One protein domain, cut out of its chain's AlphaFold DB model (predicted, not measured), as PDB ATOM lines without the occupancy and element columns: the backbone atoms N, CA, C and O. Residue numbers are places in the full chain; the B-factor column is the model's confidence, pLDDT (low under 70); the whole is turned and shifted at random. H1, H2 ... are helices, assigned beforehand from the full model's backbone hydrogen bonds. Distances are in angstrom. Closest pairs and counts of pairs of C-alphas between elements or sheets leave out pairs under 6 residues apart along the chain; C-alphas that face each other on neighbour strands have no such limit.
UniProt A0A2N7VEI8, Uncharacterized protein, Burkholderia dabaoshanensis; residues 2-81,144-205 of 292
ATOM      1  N   ILE A   2     -15.375 -38.457  -0.026       44.12
ATOM      2  CA  ILE A   2     -13.936 -38.304  -0.358       44.12
ATOM      3  C   ILE A   2     -13.493 -36.863  -0.738       44.12
ATOM      4  O   ILE A   2     -12.343 -36.505  -0.522       44.12
ATOM      5  N   SER A   3     -14.383 -36.009  -1.272       58.31
ATOM      6  CA  SER A   3     -14.029 -34.619  -1.662       58.31
ATOM      7  C   SER A   3     -13.657 -33.733  -0.468       58.31
ATOM      8  O   SER A   3     -12.748 -32.920  -0.561       58.31
ATOM      9  N   ASN A   4     -14.332 -33.917   0.672       64.38
ATOM     10  CA  ASN A   4     -14.192 -33.016   1.817       64.38
ATOM     11  C   ASN A   4     -12.858 -33.229   2.557       64.38
ATOM     12  O   ASN A   4     -12.254 -32.274   3.023       64.38
ATOM     13  N   GLU A   5     -12.368 -34.470   2.618       68.06
ATOM     14  CA  GLU A   5     -11.068 -34.788   3.227       68.06
ATOM     15  C   GLU A   5      -9.907 -34.230   2.399       68.06
ATOM     16  O   GLU A   5      -8.989 -33.633   2.951       68.06
ATOM     17  N   LYS A   6      -9.971 -34.350   1.065       73.75
ATOM     18  CA  LYS A   6      -8.958 -33.760   0.178       73.75
ATOM     19  C   LYS A   6      -8.925 -32.240   0.302       73.75
ATOM     20  O   LYS A   6      -7.857 -31.674   0.497       73.75
ATOM     21  N   GLU A   7     -10.086 -31.586   0.255       73.19
ATOM     22  CA  GLU A   7     -10.192 -30.131   0.429       73.19
ATOM     23  C   GLU A   7      -9.628 -29.665   1.781       73.19
ATOM     24  O   GLU A   7      -8.955 -28.639   1.845       73.19
ATOM     25  N   GLN A   8      -9.839 -30.427   2.858       78.31
ATOM     26  CA  GLN A   8      -9.249 -30.120   4.163       78.31
ATOM     27  C   GLN A   8      -7.721 -30.236   4.161       78.31
ATOM     28  O   GLN A   8      -7.058 -29.383   4.747       78.31
ATOM     29  N   VAL A   9      -7.160 -31.239   3.480       83.50
ATOM     30  CA  VAL A   9      -5.704 -31.405   3.341       83.50
ATOM     31  C   VAL A   9      -5.090 -30.262   2.528       83.50
ATOM     32  O   VAL A   9      -4.094 -29.684   2.958       83.50
ATOM     33  N   HIS A  10      -5.697 -29.882   1.398       86.38
ATOM     34  CA  HIS A  10      -5.220 -28.753   0.587       86.38
ATOM     35  C   HIS A  10      -5.292 -27.428   1.347       86.38
ATOM     36  O   HIS A  10      -4.346 -26.646   1.319       86.38
ATOM     37  N   LEU A  11      -6.384 -27.194   2.080       86.06
ATOM     38  CA  LEU A  11      -6.528 -25.997   2.900       86.06
ATOM     39  C   LEU A  11      -5.502 -25.945   4.040       86.06
ATOM     40  O   LEU A  11      -4.940 -24.880   4.286       86.06
ATOM     41  N   ALA A  12      -5.246 -27.066   4.720       87.56
ATOM     42  CA  ALA A  12      -4.226 -27.142   5.766       87.56
ATOM     43  C   ALA A  12      -2.825 -26.858   5.202       87.56
ATOM     44  O   ALA A  12      -2.100 -26.032   5.746       87.56
ATOM     45  N   HIS A  13      -2.492 -27.452   4.054       91.31
ATOM     46  CA  HIS A  13      -1.227 -27.198   3.370       91.31
ATOM     47  C   HIS A  13      -1.072 -25.727   2.955       91.31
ATOM     48  O   HIS A  13      -0.049 -25.106   3.233       91.31
ATOM     49  N   ALA A  14      -2.103 -25.134   2.341       91.75
ATOM     50  CA  ALA A  14      -2.095 -23.722   1.956       91.75
ATOM     51  C   ALA A  14      -1.967 -22.785   3.170       91.75
ATOM     52  O   ALA A  14      -1.329 -21.736   3.082       91.75
ATOM     53  N   TYR A  15      -2.551 -23.162   4.309       92.38
ATOM     54  CA  TYR A  15      -2.409 -22.437   5.568       92.38
ATOM     55  C   TYR A  15      -0.982 -22.512   6.133       92.38
ATOM     56  O   TYR A  15      -0.435 -21.481   6.530       92.38
ATOM     57  N   ASP A  16      -0.358 -23.690   6.127       93.50
ATOM     58  CA  ASP A  16       1.022 -23.858   6.593       93.50
ATOM     59  C   ASP A  16       2.009 -23.083   5.705       93.50
ATOM     60  O   ASP A  16       2.870 -22.363   6.219       93.50
ATOM     61  N   GLU A  17       1.833 -23.131   4.378       94.56
ATOM     62  CA  GLU A  17       2.597 -22.306   3.431       94.56
ATOM     63  C   GLU A  17       2.411 -20.805   3.694       94.56
ATOM     64  O   GLU A  17       3.389 -20.052   3.720       94.56
ATOM     65  N   ALA A  18       1.170 -20.361   3.921       95.00
ATOM     66  CA  ALA A  18       0.863 -18.968   4.219       95.00
ATOM     67  C   ALA A  18       1.552 -18.498   5.510       95.00
ATOM     68  O   ALA A  18       2.135 -17.413   5.541       95.00
ATOM     69  N   ARG A  19       1.538 -19.316   6.570       95.50
ATOM     70  CA  ARG A  19       2.239 -19.006   7.826       95.50
ATOM     71  C   ARG A  19       3.747 -18.956   7.641       95.50
ATOM     72  O   ARG A  19       4.378 -18.032   8.150       95.50
ATOM     73  N   ALA A  20       4.313 -19.912   6.907       95.69
ATOM     74  CA  ALA A  20       5.736 -19.923   6.600       95.69
ATOM     75  C   ALA A  20       6.142 -18.655   5.838       95.69
ATOM     76  O   ALA A  20       7.110 -18.006   6.218       95.69
ATOM     77  N   PHE A  21       5.366 -18.250   4.827       96.12
ATOM     78  CA  PHE A  21       5.603 -17.017   4.072       96.12
ATOM     79  C   PHE A  21       5.533 -15.761   4.954       96.12
ATOM     80  O   PHE A  21       6.411 -14.900   4.877       96.12
ATOM     81  N   LEU A  22       4.533 -15.660   5.835       95.00
ATOM     82  CA  LEU A  22       4.394 -14.518   6.749       95.00
ATOM     83  C   LEU A  22       5.520 -14.429   7.789       95.00
ATOM     84  O   LEU A  22       5.788 -13.337   8.279       95.00
ATOM     85  N   ALA A  23       6.181 -15.542   8.111       94.75
ATOM     86  CA  ALA A  23       7.322 -15.574   9.025       94.75
ATOM     87  C   ALA A  23       8.661 -15.188   8.364       94.75
ATOM     88  O   ALA A  23       9.654 -14.988   9.063       94.75
ATOM     89  N   MET A  24       8.717 -15.099   7.030       92.69
ATOM     90  CA  MET A  24       9.925 -14.706   6.297       92.69
ATOM     91  C   MET A  24      10.187 -13.199   6.397       92.69
ATOM     92  O   MET A  24       9.263 -12.396   6.522       92.69
ATOM     93  N   SER A  25      11.456 -12.800   6.263       88.88
ATOM     94  CA  SER A  25      11.815 -11.386   6.113       88.88
ATOM     95  C   SER A  25      11.305 -10.832   4.769       88.88
ATOM     96  O   SER A  25      11.180 -11.597   3.807       88.88
ATOM     97  N   PRO A  26      11.063  -9.512   4.643       84.19
ATOM     98  CA  PRO A  26      10.570  -8.912   3.396       84.19
ATOM     99  C   PRO A  26      11.439  -9.225   2.167       84.19
ATOM    100  O   PRO A  26      10.920  -9.500   1.086       84.19
ATOM    101  N   HIS A  27      12.766  -9.263   2.338       85.75
ATOM    102  CA  HIS A  27      13.694  -9.623   1.262       85.75
ATOM    103  C   HIS A  27      13.512 -11.079   0.808       85.75
ATOM    104  O   HIS A  27      13.467 -11.366  -0.387       85.75
ATOM    105  N   THR A  28      13.349 -12.008   1.752       87.81
ATOM    106  CA  THR A  28      13.112 -13.423   1.438       87.81
ATOM    107  C   THR A  28      11.717 -13.645   0.843       87.81
ATOM    108  O   THR A  28      11.562 -14.451  -0.074       87.81
ATOM    109  N   GLN A  29      10.705 -12.890   1.284       89.88
ATOM    110  CA  GLN A  29       9.357 -12.932   0.701       89.88
ATOM    111  C   GLN A  29       9.369 -12.597  -0.796       89.88
ATOM    112  O   GLN A  29       8.697 -13.280  -1.577       89.88
ATOM    113  N   ALA A  30      10.177 -11.611  -1.204       89.62
ATOM    114  CA  ALA A  30      10.334 -11.185  -2.597       89.62
ATOM    115  C   ALA A  30      10.888 -12.277  -3.533       89.62
ATOM    116  O   ALA A  30      10.701 -12.205  -4.747       89.62
ATOM    117  N   GLN A  31      11.546 -13.299  -2.981       91.75
ATOM    118  CA  GLN A  31      12.131 -14.419  -3.727       91.75
ATOM    119  C   GLN A  31      11.366 -15.733  -3.507       91.75
ATOM    120  O   GLN A  31      11.755 -16.782  -4.018       91.75
ATOM    121  N   SER A  32      10.284 -15.702  -2.727       94.81
ATOM    122  CA  SER A  32       9.571 -16.912  -2.326       94.81
ATOM    123  C   SER A  32       8.798 -17.560  -3.483       94.81
ATOM    124  O   SER A  32       8.214 -16.889  -4.339       94.81
ATOM    125  N   ALA A  33       8.700 -18.893  -3.448       94.19
ATOM    126  CA  ALA A  33       7.841 -19.647  -4.362       94.19
ATOM    127  C   ALA A  33       6.354 -19.280  -4.201       94.19
ATOM    128  O   ALA A  33       5.598 -19.308  -5.172       94.19
ATOM    129  N   TRP A  34       5.943 -18.879  -2.991       94.25
ATOM    130  CA  TRP A  34       4.600 -18.372  -2.716       94.25
ATOM    131  C   TRP A  34       4.281 -17.149  -3.578       94.25
ATOM    132  O   TRP A  34       3.301 -17.164  -4.326       94.25
ATOM    133  N   LEU A  35       5.150 -16.134  -3.546       94.12
ATOM    134  CA  LEU A  35       5.008 -14.941  -4.373       94.12
ATOM    135  C   LEU A  35       5.012 -15.290  -5.863       94.12
ATOM    136  O   LEU A  35       4.112 -14.863  -6.587       94.12
ATOM    137  N   ALA A  36       5.986 -16.086  -6.313       93.25
ATOM    138  CA  ALA A  36       6.103 -16.481  -7.716       93.25
ATOM    139  C   ALA A  36       4.831 -17.185  -8.217       93.25
ATOM    140  O   ALA A  36       4.320 -16.859  -9.285       93.25
ATOM    141  N   SER A  37       4.246 -18.074  -7.406       92.88
ATOM    142  CA  SER A  37       3.016 -18.794  -7.761       92.88
ATOM    143  C   SER A  37       1.786 -17.897  -7.936       92.88
ATOM    144  O   SER A  37       0.828 -18.305  -8.582       92.88
ATOM    145  N   ILE A  38       1.799 -16.685  -7.373       92.88
ATOM    146  CA  ILE A  38       0.708 -15.712  -7.501       92.88
ATOM    147  C   ILE A  38       1.024 -14.696  -8.596       92.88
ATOM    148  O   ILE A  38       0.146 -14.364  -9.384       92.88
ATOM    149  N   ARG A  39       2.252 -14.175  -8.639       92.19
ATOM    150  CA  ARG A  39       2.661 -13.108  -9.561       92.19
ATOM    151  C   ARG A  39       2.868 -13.616 -10.984       92.19
ATOM    152  O   ARG A  39       2.451 -12.964 -11.941       92.19
ATOM    153  N   ASP A  40       3.522 -14.767 -11.111       91.81
ATOM    154  CA  ASP A  40       4.022 -15.262 -12.393       91.81
ATOM    155  C   ASP A  40       3.014 -16.187 -13.096       91.81
ATOM    156  O   ASP A  40       3.226 -16.555 -14.261       91.81
ATOM    157  N   ASP A  41       1.892 -16.493 -12.433       93.12
ATOM    158  CA  ASP A  41       0.771 -17.240 -12.999       93.12
ATOM    159  C   ASP A  41       0.196 -16.542 -14.243       93.12
ATOM    160  O   ASP A  41       0.108 -15.314 -14.344       93.12
ATOM    161  N   ARG A  42      -0.178 -17.343 -15.244       91.38
ATOM    162  CA  ARG A  42      -0.630 -16.850 -16.551       91.38
ATOM    163  C   ARG A  42      -1.852 -15.936 -16.438       91.38
ATOM    164  O   ARG A  42      -1.967 -14.994 -17.227       91.38
ATOM    165  N   ASP A  43      -2.763 -16.227 -15.515       89.31
ATOM    166  CA  ASP A  43      -4.038 -15.532 -15.376       89.31
ATOM    167  C   ASP A  43      -3.939 -14.251 -14.541       89.31
ATOM    168  O   ASP A  43      -4.771 -13.358 -14.703       89.31
ATOM    169  N   THR A  44      -2.898 -14.104 -13.722       90.31
ATOM    170  CA  THR A  44      -2.672 -12.927 -12.865       90.31
ATOM    171  C   THR A  44      -1.557 -12.021 -13.358       90.31
ATOM    172  O   THR A  44      -1.535 -10.845 -13.003       90.31
ATOM    173  N   ARG A  45      -0.659 -12.501 -14.225       88.38
ATOM    174  CA  ARG A  45       0.488 -11.716 -14.703       88.38
ATOM    175  C   ARG A  45       0.092 -10.347 -15.258       88.38
ATOM    176  O   ARG A  45       0.774  -9.364 -15.006       88.38
ATOM    177  N   LYS A  46      -1.030 -10.254 -15.980       87.12
ATOM    178  CA  LYS A  46      -1.534  -8.975 -16.520       87.12
ATOM    179  C   LYS A  46      -1.915  -7.965 -15.438       87.12
ATOM    180  O   LYS A  46      -1.803  -6.770 -15.680       87.12
ATOM    181  N   PHE A  47      -2.371  -8.430 -14.278       86.62
ATOM    182  CA  PHE A  47      -2.698  -7.561 -13.152       86.62
ATOM    183  C   PHE A  47      -1.437  -6.906 -12.574       86.62
ATOM    184  O   PHE A  47      -1.464  -5.716 -12.266       86.62
ATOM    185  N   PHE A  48      -0.335  -7.658 -12.491       86.62
ATOM    186  CA  PHE A  48       0.955  -7.157 -12.010       86.62
ATOM    187  C   PHE A  48       1.722  -6.362 -13.075       86.62
ATOM    188  O   PHE A  48       2.343  -5.367 -12.753       86.62
ATOM    189  N   LEU A  49       1.617  -6.704 -14.361       83.75
ATOM    190  CA  LEU A  49       2.223  -5.935 -15.464       83.75
ATOM    191  C   LEU A  49       1.466  -4.637 -15.818       83.75
ATOM    192  O   LEU A  49       1.616  -4.125 -16.925       83.75
ATOM    193  N   GLY A  50       0.594  -4.158 -14.931       74.81
ATOM    194  CA  GLY A  50      -0.241  -2.984 -15.158       74.81
ATOM    195  C   GLY A  50       0.529  -1.667 -15.032       74.81
ATOM    196  O   GLY A  50       1.488  -1.404 -15.750       74.81
ATOM    197  N   ASP A  51       0.057  -0.799 -14.139       76.81
ATOM    198  CA  ASP A  51       0.742   0.454 -13.817       76.81
ATOM    199  C   ASP A  51       2.096   0.208 -13.111       76.81
ATOM    200  O   ASP A  51       2.372  -0.883 -12.609       76.81
ATOM    201  N   ALA A  52       2.959   1.232 -13.078       75.25
ATOM    202  CA  ALA A  52       4.308   1.129 -12.505       75.25
ATOM    203  C   ALA A  52       4.304   0.677 -11.033       75.25
ATOM    204  O   ALA A  52       5.224  -0.009 -10.594       75.25
ATOM    205  N   ILE A  53       3.246   1.017 -10.288       78.19
ATOM    206  CA  ILE A  53       3.074   0.620  -8.889       78.19
ATOM    207  C   ILE A  53       2.784  -0.881  -8.805       78.19
ATOM    208  O   ILE A  53       3.412  -1.574  -8.015       78.19
ATOM    209  N   ARG A  54       1.880  -1.414  -9.634       82.69
ATOM    210  CA  ARG A  54       1.544  -2.849  -9.668       82.69
ATOM    211  C   ARG A  54       2.684  -3.723 -10.176       82.69
ATOM    212  O   ARG A  54       2.771  -4.884  -9.776       82.69
ATOM    213  N   GLY A  55       3.531  -3.157 -11.034       82.06
ATOM    214  CA  GLY A  55       4.728  -3.806 -11.562       82.06
ATOM    215  C   GLY A  55       5.853  -3.961 -10.543       82.06
ATOM    216  O   GLY A  55       6.775  -4.737 -10.792       82.06
ATOM    217  N   SER A  56       5.791  -3.258  -9.407       85.81
ATOM    218  CA  SER A  56       6.849  -3.319  -8.405       85.81
ATOM    219  C   SER A  56       6.830  -4.632  -7.623       85.81
ATOM    220  O   SER A  56       5.787  -5.241  -7.347       85.81
ATOM    221  N   THR A  57       8.019  -5.064  -7.205       87.25
ATOM    222  CA  THR A  57       8.168  -6.220  -6.315       87.25
ATOM    223  C   THR A  57       7.487  -5.959  -4.972       87.25
ATOM    224  O   THR A  57       6.852  -6.866  -4.435       87.25
ATOM    225  N   GLY A  58       7.543  -4.724  -4.461       87.06
ATOM    226  CA  GLY A  58       6.880  -4.333  -3.218       87.06
ATOM    227  C   GLY A  58       5.362  -4.525  -3.267       87.06
ATOM    228  O   GLY A  58       4.783  -5.099  -2.344       87.06
ATOM    229  N   PHE A  59       4.710  -4.139  -4.369       89.56
ATOM    230  CA  PHE A  59       3.275  -4.371  -4.542       89.56
ATOM    231  C   PHE A  59       2.944  -5.860  -4.638       89.56
ATOM    232  O   PHE A  59       1.996  -6.330  -4.007       89.56
ATOM    233  N   ALA A  60       3.743  -6.624  -5.388       90.94
ATOM    234  CA  ALA A  60       3.546  -8.062  -5.505       90.94
ATOM    235  C   ALA A  60       3.684  -8.770  -4.142       90.94
ATOM    236  O   ALA A  60       2.843  -9.604  -3.796       90.94
ATOM    237  N   VAL A  61       4.680  -8.385  -3.334       93.00
ATOM    238  CA  VAL A  61       4.845  -8.859  -1.950       93.00
ATOM    239  C   VAL A  61       3.639  -8.469  -1.098       93.00
ATOM    240  O   VAL A  61       3.082  -9.333  -0.424       93.00
ATOM    241  N   ALA A  62       3.172  -7.219  -1.168       93.38
ATOM    242  CA  ALA A  62       1.996  -6.773  -0.423       93.38
ATOM    243  C   ALA A  62       0.755  -7.614  -0.762       93.38
ATOM    244  O   ALA A  62       0.073  -8.099   0.139       93.38
ATOM    245  N   VAL A  63       0.497  -7.870  -2.049       94.25
ATOM    246  CA  VAL A  63      -0.599  -8.747  -2.487       94.25
ATOM    247  C   VAL A  63      -0.428 -10.165  -1.942       94.25
ATOM    248  O   VAL A  63      -1.375 -10.720  -1.385       94.25
ATOM    249  N   ALA A  64       0.768 -10.747  -2.039       95.25
ATOM    250  CA  ALA A  64       1.042 -12.088  -1.527       95.25
ATOM    251  C   ALA A  64       0.872 -12.190   0.002       95.25
ATOM    252  O   ALA A  64       0.377 -13.207   0.496       95.25
ATOM    253  N   VAL A  65       1.206 -11.127   0.743       95.88
ATOM    254  CA  VAL A  65       0.945 -10.996   2.186       95.88
ATOM    255  C   VAL A  65      -0.554 -10.958   2.466       95.88
ATOM    256  O   VAL A  65      -1.006 -11.632   3.390       95.88
ATOM    257  N   LEU A  66      -1.346 -10.222   1.680       96.19
ATOM    258  CA  LEU A  66      -2.804 -10.199   1.840       96.19
ATOM    259  C   LEU A  66      -3.432 -11.572   1.581       96.19
ATOM    260  O   LEU A  66      -4.296 -11.996   2.346       96.19
ATOM    261  N   VAL A  67      -2.963 -12.294   0.558       96.00
ATOM    262  CA  VAL A  67      -3.385 -13.680   0.293       96.00
ATOM    263  C   VAL A  67      -3.069 -14.576   1.491       96.00
ATOM    264  O   VAL A  67      -3.944 -15.300   1.964       96.00
ATOM    265  N   ALA A  68      -1.848 -14.503   2.025       95.69
ATOM    266  CA  ALA A  68      -1.446 -15.313   3.171       95.69
ATOM    267  C   ALA A  68      -2.255 -14.975   4.439       95.69
ATOM    268  O   ALA A  68      -2.753 -15.873   5.116       95.69
ATOM    269  N   LYS A  69      -2.478 -13.685   4.723       94.94
ATOM    270  CA  LYS A  69      -3.336 -13.240   5.834       94.94
ATOM    271  C   LYS A  69      -4.772 -13.742   5.685       94.94
ATOM    272  O   LYS A  69      -5.361 -14.170   6.673       94.94
ATOM    273  N   ALA A  70      -5.328 -13.739   4.474       93.62
ATOM    274  CA  ALA A  70      -6.671 -14.255   4.230       93.62
ATOM    275  C   ALA A  70      -6.780 -15.760   4.538       93.62
ATOM    276  O   ALA A  70      -7.786 -16.187   5.106       93.62
ATOM    277  N   TYR A  71      -5.742 -16.553   4.233       93.38
ATOM    278  CA  TYR A  71      -5.675 -17.965   4.634       93.38
ATOM    279  C   TYR A  71      -5.641 -18.136   6.153       93.38
ATOM    280  O   TYR A  71      -6.388 -18.956   6.683       93.38
ATOM    281  N   VAL A  72      -4.835 -17.335   6.855       90.94
ATOM    282  CA  VAL A  72      -4.752 -17.378   8.324       90.94
ATOM    283  C   VAL A  72      -6.098 -17.038   8.964       90.94
ATOM    284  O   VAL A  72      -6.624 -17.834   9.736       90.94
ATOM    285  N   VAL A  73      -6.719 -15.925   8.559       87.81
ATOM    286  CA  VAL A  73      -8.038 -15.496   9.062       87.81
ATOM    287  C   VAL A  73      -9.105 -16.571   8.838       87.81
ATOM    288  O   VAL A  73      -9.940 -16.814   9.705       87.81
ATOM    289  N   CYS A  74      -9.077 -17.226   7.680       85.44
ATOM    290  CA  CYS A  74     -10.016 -18.283   7.323       85.44
ATOM    291  C   CYS A  74      -9.787 -19.599   8.095       85.44
ATOM    292  O   CYS A  74     -10.726 -20.366   8.334       85.44
ATOM    293  N   ALA A  75      -8.539 -19.909   8.440       82.25
ATOM    294  CA  ALA A  75      -8.206 -21.104   9.201       82.25
ATOM    295  C   ALA A  75      -8.518 -20.932  10.695       82.25
ATOM    296  O   ALA A  75      -9.004 -21.878  11.313       82.25
ATOM    297  N   GLU A  76      -8.280 -19.733  11.236       80.62
ATOM    298  CA  GLU A  76      -8.438 -19.388  12.655       80.62
ATOM    299  C   GLU A  76      -9.864 -18.973  13.038       80.62
ATOM    300  O   GLU A  76     -10.232 -19.031  14.212       80.62
ATOM    301  N   SER A  77     -10.700 -18.584  12.075       69.38
ATOM    302  CA  SER A  77     -12.125 -18.398  12.338       69.38
ATOM    303  C   SER A  77     -12.757 -19.712  12.787       69.38
ATOM    304  O   SER A  77     -12.629 -20.735  12.106       69.38
ATOM    305  N   GLY A  78     -13.446 -19.666  13.931       59.59
ATOM    306  CA  GLY A  78     -14.180 -20.804  14.485       59.59
ATOM    307  C   GLY A  78     -15.226 -21.372  13.519       59.59
ATOM    308  O   GLY A  78     -15.466 -20.826  12.443       59.59
ATOM    309  N   GLU A  79     -15.860 -22.485  13.897       56.84
ATOM    310  CA  GLU A  79     -16.896 -23.115  13.072       56.84
ATOM    311  C   GLU A  79     -18.042 -22.130  12.776       56.84
ATOM    312  O   GLU A  79     -18.887 -21.848  13.626       56.84
ATOM    313  N   GLU A  80     -18.075 -21.586  11.554       58.06
ATOM    314  CA  GLU A  80     -19.197 -20.770  11.101       58.06
ATOM    315  C   GLU A  80     -20.453 -21.643  11.021       58.06
ATOM    316  O   GLU A  80     -20.485 -22.682  10.353       58.06
ATOM    317  N   THR A  81     -21.519 -21.205  11.692       57.88
ATOM    318  CA  THR A  81     -22.814 -21.878  11.599       57.88
ATOM    319  C   THR A  81     -23.358 -21.720  10.176       57.88
ATOM    320  O   THR A  81     -23.499 -20.600   9.674       57.88
ATOM    321  N   LYS A 144     -15.534 -21.374   4.596       82.19
ATOM    322  CA  LYS A 144     -14.113 -21.022   4.573       82.19
ATOM    323  C   LYS A 144     -13.685 -20.414   3.228       82.19
ATOM    324  O   LYS A 144     -13.104 -19.336   3.195       82.19
ATOM    325  N   ARG A 145     -14.088 -21.010   2.099       87.00
ATOM    326  CA  ARG A 145     -13.809 -20.453   0.757       87.00
ATOM    327  C   ARG A 145     -14.418 -19.066   0.581       87.00
ATOM    328  O   ARG A 145     -13.754 -18.147   0.118       87.00
ATOM    329  N   ARG A 146     -15.692 -18.907   0.942       86.62
ATOM    330  CA  ARG A 146     -16.408 -17.633   0.860       86.62
ATOM    331  C   ARG A 146     -15.723 -16.585   1.727       86.62
ATOM    332  O   ARG A 146     -15.458 -15.494   1.241       86.62
ATOM    333  N   GLN A 147     -15.420 -16.913   2.972       87.06
ATOM    334  CA  GLN A 147     -14.758 -16.030   3.918       87.06
ATOM    335  C   GLN A 147     -13.372 -15.610   3.425       87.06
ATOM    336  O   GLN A 147     -13.069 -14.421   3.433       87.06
ATOM    337  N   PHE A 148     -12.574 -16.555   2.922       91.88
ATOM    338  CA  PHE A 148     -11.295 -16.271   2.279       91.88
ATOM    339  C   PHE A 148     -11.458 -15.265   1.135       91.88
ATOM    340  O   PHE A 148     -10.804 -14.225   1.130       91.88
ATOM    341  N   VAL A 149     -12.373 -15.535   0.196       92.38
ATOM    342  CA  VAL A 149     -12.612 -14.666  -0.967       92.38
ATOM    343  C   VAL A 149     -13.067 -13.273  -0.537       92.38
ATOM    344  O   VAL A 149     -12.598 -12.286  -1.097       92.38
ATOM    345  N   LEU A 150     -13.959 -13.171   0.452       91.00
ATOM    346  CA  LEU A 150     -14.454 -11.888   0.950       91.00
ATOM    347  C   LEU A 150     -13.358 -11.096   1.677       91.00
ATOM    348  O   LEU A 150     -13.175  -9.920   1.374       91.00
ATOM    349  N   SER A 151     -12.606 -11.747   2.566       91.38
ATOM    350  CA  SER A 151     -11.489 -11.146   3.308       91.38
ATOM    351  C   SER A 151     -10.392 -10.641   2.366       91.38
ATOM    352  O   SER A 151      -9.914  -9.507   2.481       91.38
ATOM    353  N   LEU A 152     -10.038 -11.452   1.365       94.94
ATOM    354  CA  LEU A 152      -9.051 -11.078   0.364       94.94
ATOM    355  C   LEU A 152      -9.556  -9.946  -0.540       94.94
ATOM    356  O   LEU A 152      -8.813  -9.005  -0.802       94.94
ATOM    357  N   ALA A 153     -10.812  -9.995  -0.993       93.69
ATOM    358  CA  ALA A 153     -11.394  -8.939  -1.821       93.69
ATOM    359  C   ALA A 153     -11.442  -7.591  -1.086       93.69
ATOM    360  O   ALA A 153     -11.115  -6.561  -1.675       93.69
ATOM    361  N   GLU A 154     -11.806  -7.598   0.199       92.19
ATOM    362  CA  GLU A 154     -11.774  -6.409   1.052       92.19
ATOM    363  C   GLU A 154     -10.357  -5.837   1.151       92.19
ATOM    364  O   GLU A 154     -10.143  -4.662   0.849       92.19
ATOM    365  N   SER A 155      -9.381  -6.689   1.465       93.25
ATOM    366  CA  SER A 155      -7.978  -6.289   1.610       93.25
ATOM    367  C   SER A 155      -7.375  -5.753   0.306       93.25
ATOM    368  O   SER A 155      -6.655  -4.757   0.307       93.25
ATOM    369  N   LEU A 156      -7.673  -6.379  -0.837       92.38
ATOM    370  CA  LEU A 156      -7.182  -5.929  -2.144       92.38
ATOM    371  C   LEU A 156      -7.814  -4.603  -2.574       92.38
ATOM    372  O   LEU A 156      -7.139  -3.761  -3.176       92.38
ATOM    373  N   TYR A 157      -9.093  -4.400  -2.250       91.25
ATOM    374  CA  TYR A 157      -9.758  -3.122  -2.474       91.25
ATOM    375  C   TYR A 157      -9.150  -2.024  -1.594       91.25
ATOM    376  O   TYR A 157      -8.928  -0.904  -2.057       91.25
ATOM    377  N   GLU A 158      -8.818  -2.351  -0.347       89.25
ATOM    378  CA  GLU A 158      -8.096  -1.459   0.555       89.25
ATOM    379  C   GLU A 158      -6.659  -1.173   0.093       89.25
ATOM    380  O   GLU A 158      -6.163  -0.078   0.336       89.25
ATOM    381  N   LEU A 159      -6.011  -2.074  -0.644       89.25
ATOM    382  CA  LEU A 159      -4.675  -1.828  -1.188       89.25
ATOM    383  C   LEU A 159      -4.695  -0.993  -2.480       89.25
ATOM    384  O   LEU A 159      -3.921  -0.053  -2.617       89.25
ATOM    385  N   SER A 160      -5.566  -1.325  -3.440       86.00
ATOM    386  CA  SER A 160      -5.459  -0.809  -4.823       86.00
ATOM    387  C   SER A 160      -6.763  -0.276  -5.430       86.00
ATOM    388  O   SER A 160      -6.820   0.014  -6.627       86.00
ATOM    389  N   ALA A 161      -7.825  -0.139  -4.623       84.06
ATOM    390  CA  ALA A 161      -9.161   0.352  -5.003       84.06
ATOM    391  C   ALA A 161      -9.859  -0.413  -6.149       84.06
ATOM    392  O   ALA A 161     -10.957  -0.051  -6.568       84.06
ATOM    393  N   THR A 162      -9.234  -1.472  -6.660       84.69
ATOM    394  CA  THR A 162      -9.695  -2.356  -7.734       84.69
ATOM    395  C   THR A 162      -9.004  -3.705  -7.554       84.69
ATOM    396  O   THR A 162      -7.965  -3.780  -6.914       84.69
ATOM    397  N   PHE A 163      -9.544  -4.788  -8.100       86.12
ATOM    398  CA  PHE A 163      -8.855  -6.079  -8.118       86.12
ATOM    399  C   PHE A 163      -9.357  -6.921  -9.287       86.12
ATOM    400  O   PHE A 163     -10.465  -6.706  -9.783       86.12
ATOM    401  N   ASP A 164      -8.543  -7.880  -9.724       89.38
ATOM    402  CA  ASP A 164      -8.932  -8.839 -10.755       89.38
ATOM    403  C   ASP A 164      -9.576 -10.084 -10.117       89.38
ATOM    404  O   ASP A 164      -9.081 -10.629  -9.128       89.38
ATOM    405  N   ILE A 165     -10.675 -10.568 -10.700       91.94
ATOM    406  CA  ILE A 165     -11.327 -11.825 -10.300       91.94
ATOM    407  C   ILE A 165     -10.371 -13.007 -10.481       91.94
ATOM    408  O   ILE A 165     -10.398 -13.942  -9.680       91.94
ATOM    409  N   LYS A 166      -9.507 -12.961 -11.499       92.94
ATOM    410  CA  LYS A 166      -8.512 -14.006 -11.748       92.94
ATOM    411  C   LYS A 166      -7.493 -14.121 -10.621       92.94
ATOM    412  O   LYS A 166      -7.128 -15.231 -10.254       92.94
ATOM    413  N   LEU A 167      -7.112 -13.000 -10.006       93.50
ATOM    414  CA  LEU A 167      -6.240 -13.003  -8.830       93.50
ATOM    415  C   LEU A 167      -6.888 -13.734  -7.655       93.50
ATOM    416  O   LEU A 167      -6.252 -14.585  -7.040       93.50
ATOM    417  N   LEU A 168      -8.164 -13.458  -7.383       93.75
ATOM    418  CA  LEU A 168      -8.911 -14.155  -6.333       93.75
ATOM    419  C   LEU A 168      -9.061 -15.650  -6.622       93.75
ATOM    420  O   LEU A 168      -8.984 -16.461  -5.704       93.75
ATOM    421  N   MET A 169      -9.269 -16.013  -7.888       94.12
ATOM    422  CA  MET A 169      -9.357 -17.403  -8.321       94.12
ATOM    423  C   MET A 169      -8.036 -18.143  -8.079       94.12
ATOM    424  O   MET A 169      -8.040 -19.147  -7.376       94.12
ATOM    425  N   ILE A 170      -6.912 -17.631  -8.591       94.38
ATOM    426  CA  ILE A 170      -5.587 -18.250  -8.410       94.38
ATOM    427  C   ILE A 170      -5.211 -18.330  -6.928       94.38
ATOM    428  O   ILE A 170      -4.734 -19.363  -6.460       94.38
ATOM    429  N   ALA A 171      -5.503 -17.275  -6.163       94.25
ATOM    430  CA  ALA A 171      -5.310 -17.271  -4.721       94.25
ATOM    431  C   ALA A 171      -6.131 -18.370  -4.022       94.25
ATOM    432  O   ALA A 171      -5.607 -19.030  -3.128       94.25
ATOM    433  N   ALA A 172      -7.386 -18.591  -4.429       92.31
ATOM    434  CA  ALA A 172      -8.287 -19.575  -3.828       92.31
ATOM    435  C   ALA A 172      -8.016 -21.025  -4.268       92.31
ATOM    436  O   ALA A 172      -8.234 -21.938  -3.473       92.31
ATOM    437  N   ILE A 173      -7.522 -21.257  -5.492       91.88
ATOM    438  CA  ILE A 173      -7.257 -22.608  -6.026       91.88
ATOM    439  C   ILE A 173      -6.285 -23.399  -5.140       91.88
ATOM    440  O   ILE A 173      -6.433 -24.611  -5.019       91.88
ATOM    441  N   LYS A 174      -5.350 -22.725  -4.457       89.69
ATOM    442  CA  LYS A 174      -4.399 -23.368  -3.533       89.69
ATOM    443  C   LYS A 174      -5.078 -24.133  -2.390       89.69
ATOM    444  O   LYS A 174      -4.627 -25.217  -2.043       89.69
ATOM    445  N   GLY A 175      -6.146 -23.582  -1.811       86.94
ATOM    446  CA  GLY A 175      -6.935 -24.245  -0.766       86.94
ATOM    447  C   GLY A 175      -8.139 -25.022  -1.302       86.94
ATOM    448  O   GLY A 175      -8.647 -25.915  -0.628       86.94
ATOM    449  N   TRP A 176      -8.607 -24.684  -2.506       89.62
ATOM    450  CA  TRP A 176      -9.812 -25.239  -3.121       89.62
ATOM    451  C   TRP A 176      -9.640 -25.397  -4.635       89.62
ATOM    452  O   TRP A 176     -10.040 -24.515  -5.402       89.62
ATOM    453  N   GLU A 177      -9.083 -26.529  -5.068       85.12
ATOM    454  CA  GLU A 177      -8.682 -26.787  -6.463       85.12
ATOM    455  C   GLU A 177      -9.809 -26.600  -7.498       85.12
ATOM    456  O   GLU A 177      -9.558 -26.227  -8.642       85.12
ATOM    457  N   ASP A 178     -11.069 -26.813  -7.106       83.94
ATOM    458  CA  ASP A 178     -12.246 -26.669  -7.970       83.94
ATOM    459  C   ASP A 178     -12.721 -25.211  -8.141       83.94
ATOM    460  O   ASP A 178     -13.769 -24.957  -8.751       83.94
ATOM    461  N   THR A 179     -11.985 -24.240  -7.589       86.62
ATOM    462  CA  THR A 179     -12.389 -22.832  -7.608       86.62
ATOM    463  C   THR A 179     -12.191 -22.199  -8.977       86.62
ATOM    464  O   THR A 179     -11.091 -21.822  -9.359       86.62
ATOM    465  N   GLY A 180     -13.292 -22.019  -9.707       87.94
ATOM    466  CA  GLY A 180     -13.311 -21.288 -10.978       87.94
ATOM    467  C   GLY A 180     -13.862 -19.864 -10.866       87.94
ATOM    468  O   GLY A 180     -14.565 -19.521  -9.912       87.94
ATOM    469  N   GLU A 181     -13.649 -19.049 -11.907       89.50
ATOM    470  CA  GLU A 181     -14.142 -17.660 -11.975       89.50
ATOM    471  C   GLU A 181     -15.643 -17.531 -11.686       89.50
ATOM    472  O   GLU A 181     -16.075 -16.586 -11.027       89.50
ATOM    473  N   ARG A 182     -16.457 -18.481 -12.170       86.00
ATOM    474  CA  ARG A 182     -17.907 -18.482 -11.929       86.00
ATOM    475  C   ARG A 182     -18.223 -18.546 -10.437       86.00
ATOM    476  O   ARG A 182     -19.065 -17.791  -9.974       86.00
ATOM    477  N   GLN A 183     -17.519 -19.394  -9.687       87.31
ATOM    478  CA  GLN A 183     -17.727 -19.513  -8.246       87.31
ATOM    479  C   GLN A 183     -17.319 -18.227  -7.516       87.31
ATOM    480  O   GLN A 183     -18.031 -17.780  -6.620       87.31
ATOM    481  N   ILE A 184     -16.219 -17.590  -7.939       89.25
ATOM    482  CA  ILE A 184     -15.808 -16.287  -7.401       89.25
ATOM    483  C   ILE A 184     -16.869 -15.220  -7.691       89.25
ATOM    484  O   ILE A 184     -17.203 -14.445  -6.800       89.25
ATOM    485  N   ARG A 185     -17.455 -15.192  -8.897       87.62
ATOM    486  CA  ARG A 185     -18.554 -14.267  -9.246       87.62
ATOM    487  C   ARG A 185     -19.830 -14.534  -8.446       87.62
ATOM    488  O   ARG A 185     -20.480 -13.576  -8.042       87.62
ATOM    489  N   ASP A 186     -20.157 -15.798  -8.190       83.94
ATOM    490  CA  ASP A 186     -21.314 -16.184  -7.374       83.94
ATOM    491  C   ASP A 186     -21.137 -15.745  -5.904       83.94
ATOM    492  O   ASP A 186     -22.106 -15.377  -5.237       83.94
ATOM    493  N   ILE A 187     -19.900 -15.741  -5.391       84.69
ATOM    494  CA  ILE A 187     -19.564 -15.191  -4.067       84.69
ATOM    495  C   ILE A 187     -19.601 -13.655  -4.097       84.69
ATOM    496  O   ILE A 187     -20.255 -13.026  -3.260       84.69
ATOM    497  N   LEU A 188     -18.929 -13.052  -5.079       86.12
ATOM    498  CA  LEU A 188     -18.814 -11.610  -5.288       86.12
ATOM    499  C   LEU A 188     -19.900 -11.093  -6.228       86.12
ATOM    500  O   LEU A 188     -19.617 -10.544  -7.301       86.12
ATOM    501  N   THR A 189     -21.147 -11.244  -5.794       85.19
ATOM    502  CA  THR A 189     -22.290 -10.565  -6.416       85.19
ATOM    503  C   THR A 189     -22.094  -9.047  -6.397       85.19
ATOM    504  O   THR A 189     -21.364  -8.517  -5.556       85.19
ATOM    505  N   GLU A 190     -22.767  -8.330  -7.297       84.50
ATOM    506  CA  GLU A 190     -22.665  -6.866  -7.373       84.50
ATOM    507  C   GLU A 190     -22.997  -6.195  -6.032       84.50
ATOM    508  O   GLU A 190     -22.263  -5.331  -5.565       84.50
ATOM    509  N   THR A 191     -24.029  -6.689  -5.342       77.31
ATOM    510  CA  THR A 191     -24.431  -6.215  -4.009       77.31
ATOM    511  C   THR A 191     -23.355  -6.435  -2.943       77.31
ATOM    512  O   THR A 191     -23.165  -5.604  -2.056       77.31
ATOM    513  N   VAL A 192     -22.628  -7.555  -3.011       81.44
ATOM    514  CA  VAL A 192     -21.523  -7.840  -2.084       81.44
ATOM    515  C   VAL A 192     -20.337  -6.929  -2.385       81.44
ATOM    516  O   VAL A 192     -19.764  -6.362  -1.458       81.44
ATOM    517  N   ARG A 193     -20.005  -6.720  -3.665       85.94
ATOM    518  CA  ARG A 193     -18.943  -5.783  -4.058       85.94
ATOM    519  C   ARG A 193     -19.262  -4.372  -3.589       85.94
ATOM    520  O   ARG A 193     -18.426  -3.768  -2.928       85.94
ATOM    521  N   SER A 194     -20.471  -3.869  -3.844       84.38
ATOM    522  CA  SER A 194     -20.880  -2.539  -3.381       84.38
ATOM    523  C   SER A 194     -20.815  -2.417  -1.856       84.38
ATOM    524  O   SER A 194     -20.378  -1.387  -1.345       84.38
ATOM    525  N   SER A 195     -21.174  -3.481  -1.128       82.31
ATOM    526  CA  SER A 195     -21.039  -3.531   0.331       82.31
ATOM    527  C   SER A 195     -19.577  -3.424   0.770       82.31
ATOM    528  O   SER A 195     -19.272  -2.586   1.617       82.31
ATOM    529  N   ILE A 196     -18.664  -4.199   0.171       86.19
ATOM    530  CA  ILE A 196     -17.219  -4.133   0.454       86.19
ATOM    531  C   ILE A 196     -16.691  -2.721   0.182       86.19
ATOM    532  O   ILE A 196     -16.055  -2.122   1.047       86.19
ATOM    533  N   VAL A 197     -17.022  -2.147  -0.979       89.00
ATOM    534  CA  VAL A 197     -16.613  -0.783  -1.342       89.00
ATOM    535  C   VAL A 197     -17.093   0.233  -0.307       89.00
ATOM    536  O   VAL A 197     -16.315   1.079   0.135       89.00
ATOM    537  N   SER A 198     -18.361   0.154   0.101       84.50
ATOM    538  CA  SER A 198     -18.924   1.063   1.102       84.50
ATOM    539  C   SER A 198     -18.246   0.912   2.468       84.50
ATOM    540  O   SER A 198     -17.912   1.917   3.097       84.50
ATOM    541  N   ALA A 199     -17.963  -0.324   2.893       84.50
ATOM    542  CA  ALA A 199     -17.329  -0.623   4.168       84.50
ATOM    543  C   ALA A 199     -15.880  -0.118   4.217       84.50
ATOM    544  O   ALA A 199     -15.508   0.576   5.164       84.50
ATOM    545  N   VAL A 200     -15.087  -0.381   3.171       88.69
ATOM    546  CA  VAL A 200     -13.697   0.094   3.079       88.69
ATOM    547  C   VAL A 200     -13.647   1.620   3.022       88.69
ATOM    548  O   VAL A 200     -12.843   2.236   3.720       88.69
ATOM    549  N   ARG A 201     -14.541   2.267   2.260       88.38
ATOM    550  CA  ARG A 201     -14.632   3.739   2.229       88.38
ATOM    551  C   ARG A 201     -14.976   4.319   3.598       88.38
ATOM    552  O   ARG A 201     -14.339   5.279   4.022       88.38
ATOM    553  N   ALA A 202     -15.940   3.726   4.302       84.31
ATOM    554  CA  ALA A 202     -16.307   4.156   5.645       84.31
ATOM    555  C   ALA A 202     -15.159   3.964   6.652       84.31
ATOM    556  O   ALA A 202     -14.968   4.817   7.516       84.31
ATOM    557  N   ARG A 203     -14.383   2.875   6.544       86.00
ATOM    558  CA  ARG A 203     -13.195   2.637   7.381       86.00
ATOM    559  C   ARG A 203     -12.106   3.671   7.106       86.00
ATOM    560  O   ARG A 203     -11.645   4.308   8.047       86.00
ATOM    561  N   ARG A 204     -11.762   3.894   5.835       85.19
ATOM    562  CA  ARG A 204     -10.774   4.906   5.435       85.19
ATOM    563  C   ARG A 204     -11.163   6.308   5.899       85.19
ATOM    564  O   ARG A 204     -10.314   7.028   6.402       85.19
ATOM    565  N   ALA A 205     -12.439   6.682   5.785       85.31
ATOM    566  CA  ALA A 205     -12.918   7.975   6.276       85.31
ATOM    567  C   ALA A 205     -12.679   8.142   7.787       85.31
ATOM    568  O   ALA A 205     -12.145   9.163   8.207       85.31
TER     569      ALA A 205
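AT A GLANCE: This is residues 2 to 81 and 144 to 205 of the 292 residues of an uncharacterized protein of Burkholderia dabaoshanensis (UniProt A0A2N7VEI8). The longest helix, H1, crosses one side of a core pair, H5 and H6, which run side by side in opposite ways; H9 crosses H6 on the other side, and H3, H7 and H8 pack along one flank of the pair. The printed part has 142 residues with nine named helices, H1 to H9 in chain order, and no named strand: all helix. It is compact, with a radius of gyration of the C-alphas of 14.7 A and spans of 45 by 36 by 27 A.

IN THESE COORDINATES: H1, residues 2 to 23, runs 32.5 A from C-alpha 2 at (-13.936, -38.304, -0.358). H5 is residues 57 to 76, 28.4 A; H6 is 144 to 160, 23.9 A; H9 is 190 to 205, 22.4 A, ending at C-alpha 205 (-12.918, 7.975, 6.276). Shorter are H2, 26 to 29, H3, 33 to 39, H4, 45 to 48, H7, 165 to 173, and H8, 181 to 187.

HOW THE PARTS SIT: H1 touches H5 with residues 14 to 22 alone, at a steep tilt of 50 degrees, opposite ways; the closest C-alphas, Ala 18 and Ala 68, are 4.4 A apart. H5 touches H6 at a shallow tilt of 31 degrees (closest C-alphas Ala 70 and Phe 148, 5.4 A). H6, the hub, touches H9 at Glu 154 and Ile 196, C-alphas 5.9 A apart, H8 at Arg 146 and Ile 187, 6.3 A, and H7, its hairpin partner, at Val 149 and Leu 168, 6.5 A. H3 touches H5 at Leu 35 and Ala 64, C-alphas 5.7 A apart. H2 and H4 touch no helix. H1 and H9 are apart. Every O i to N i+4 pair is within hydrogen-bond range in H3 and H5 to H9, and 17 of 18 in H1; H2 and H4 are too short for one.

THE WHOLE: Ile 2 and Ala 205 have the C-alphas farthest apart, 46.8 A. Residues 82 to 143 are not printed; C-alphas 81 and 144 are 11.2 A apart. No link printed whole is long. pLDDT is under 70 at residues 2 to 5 and 77 to 81.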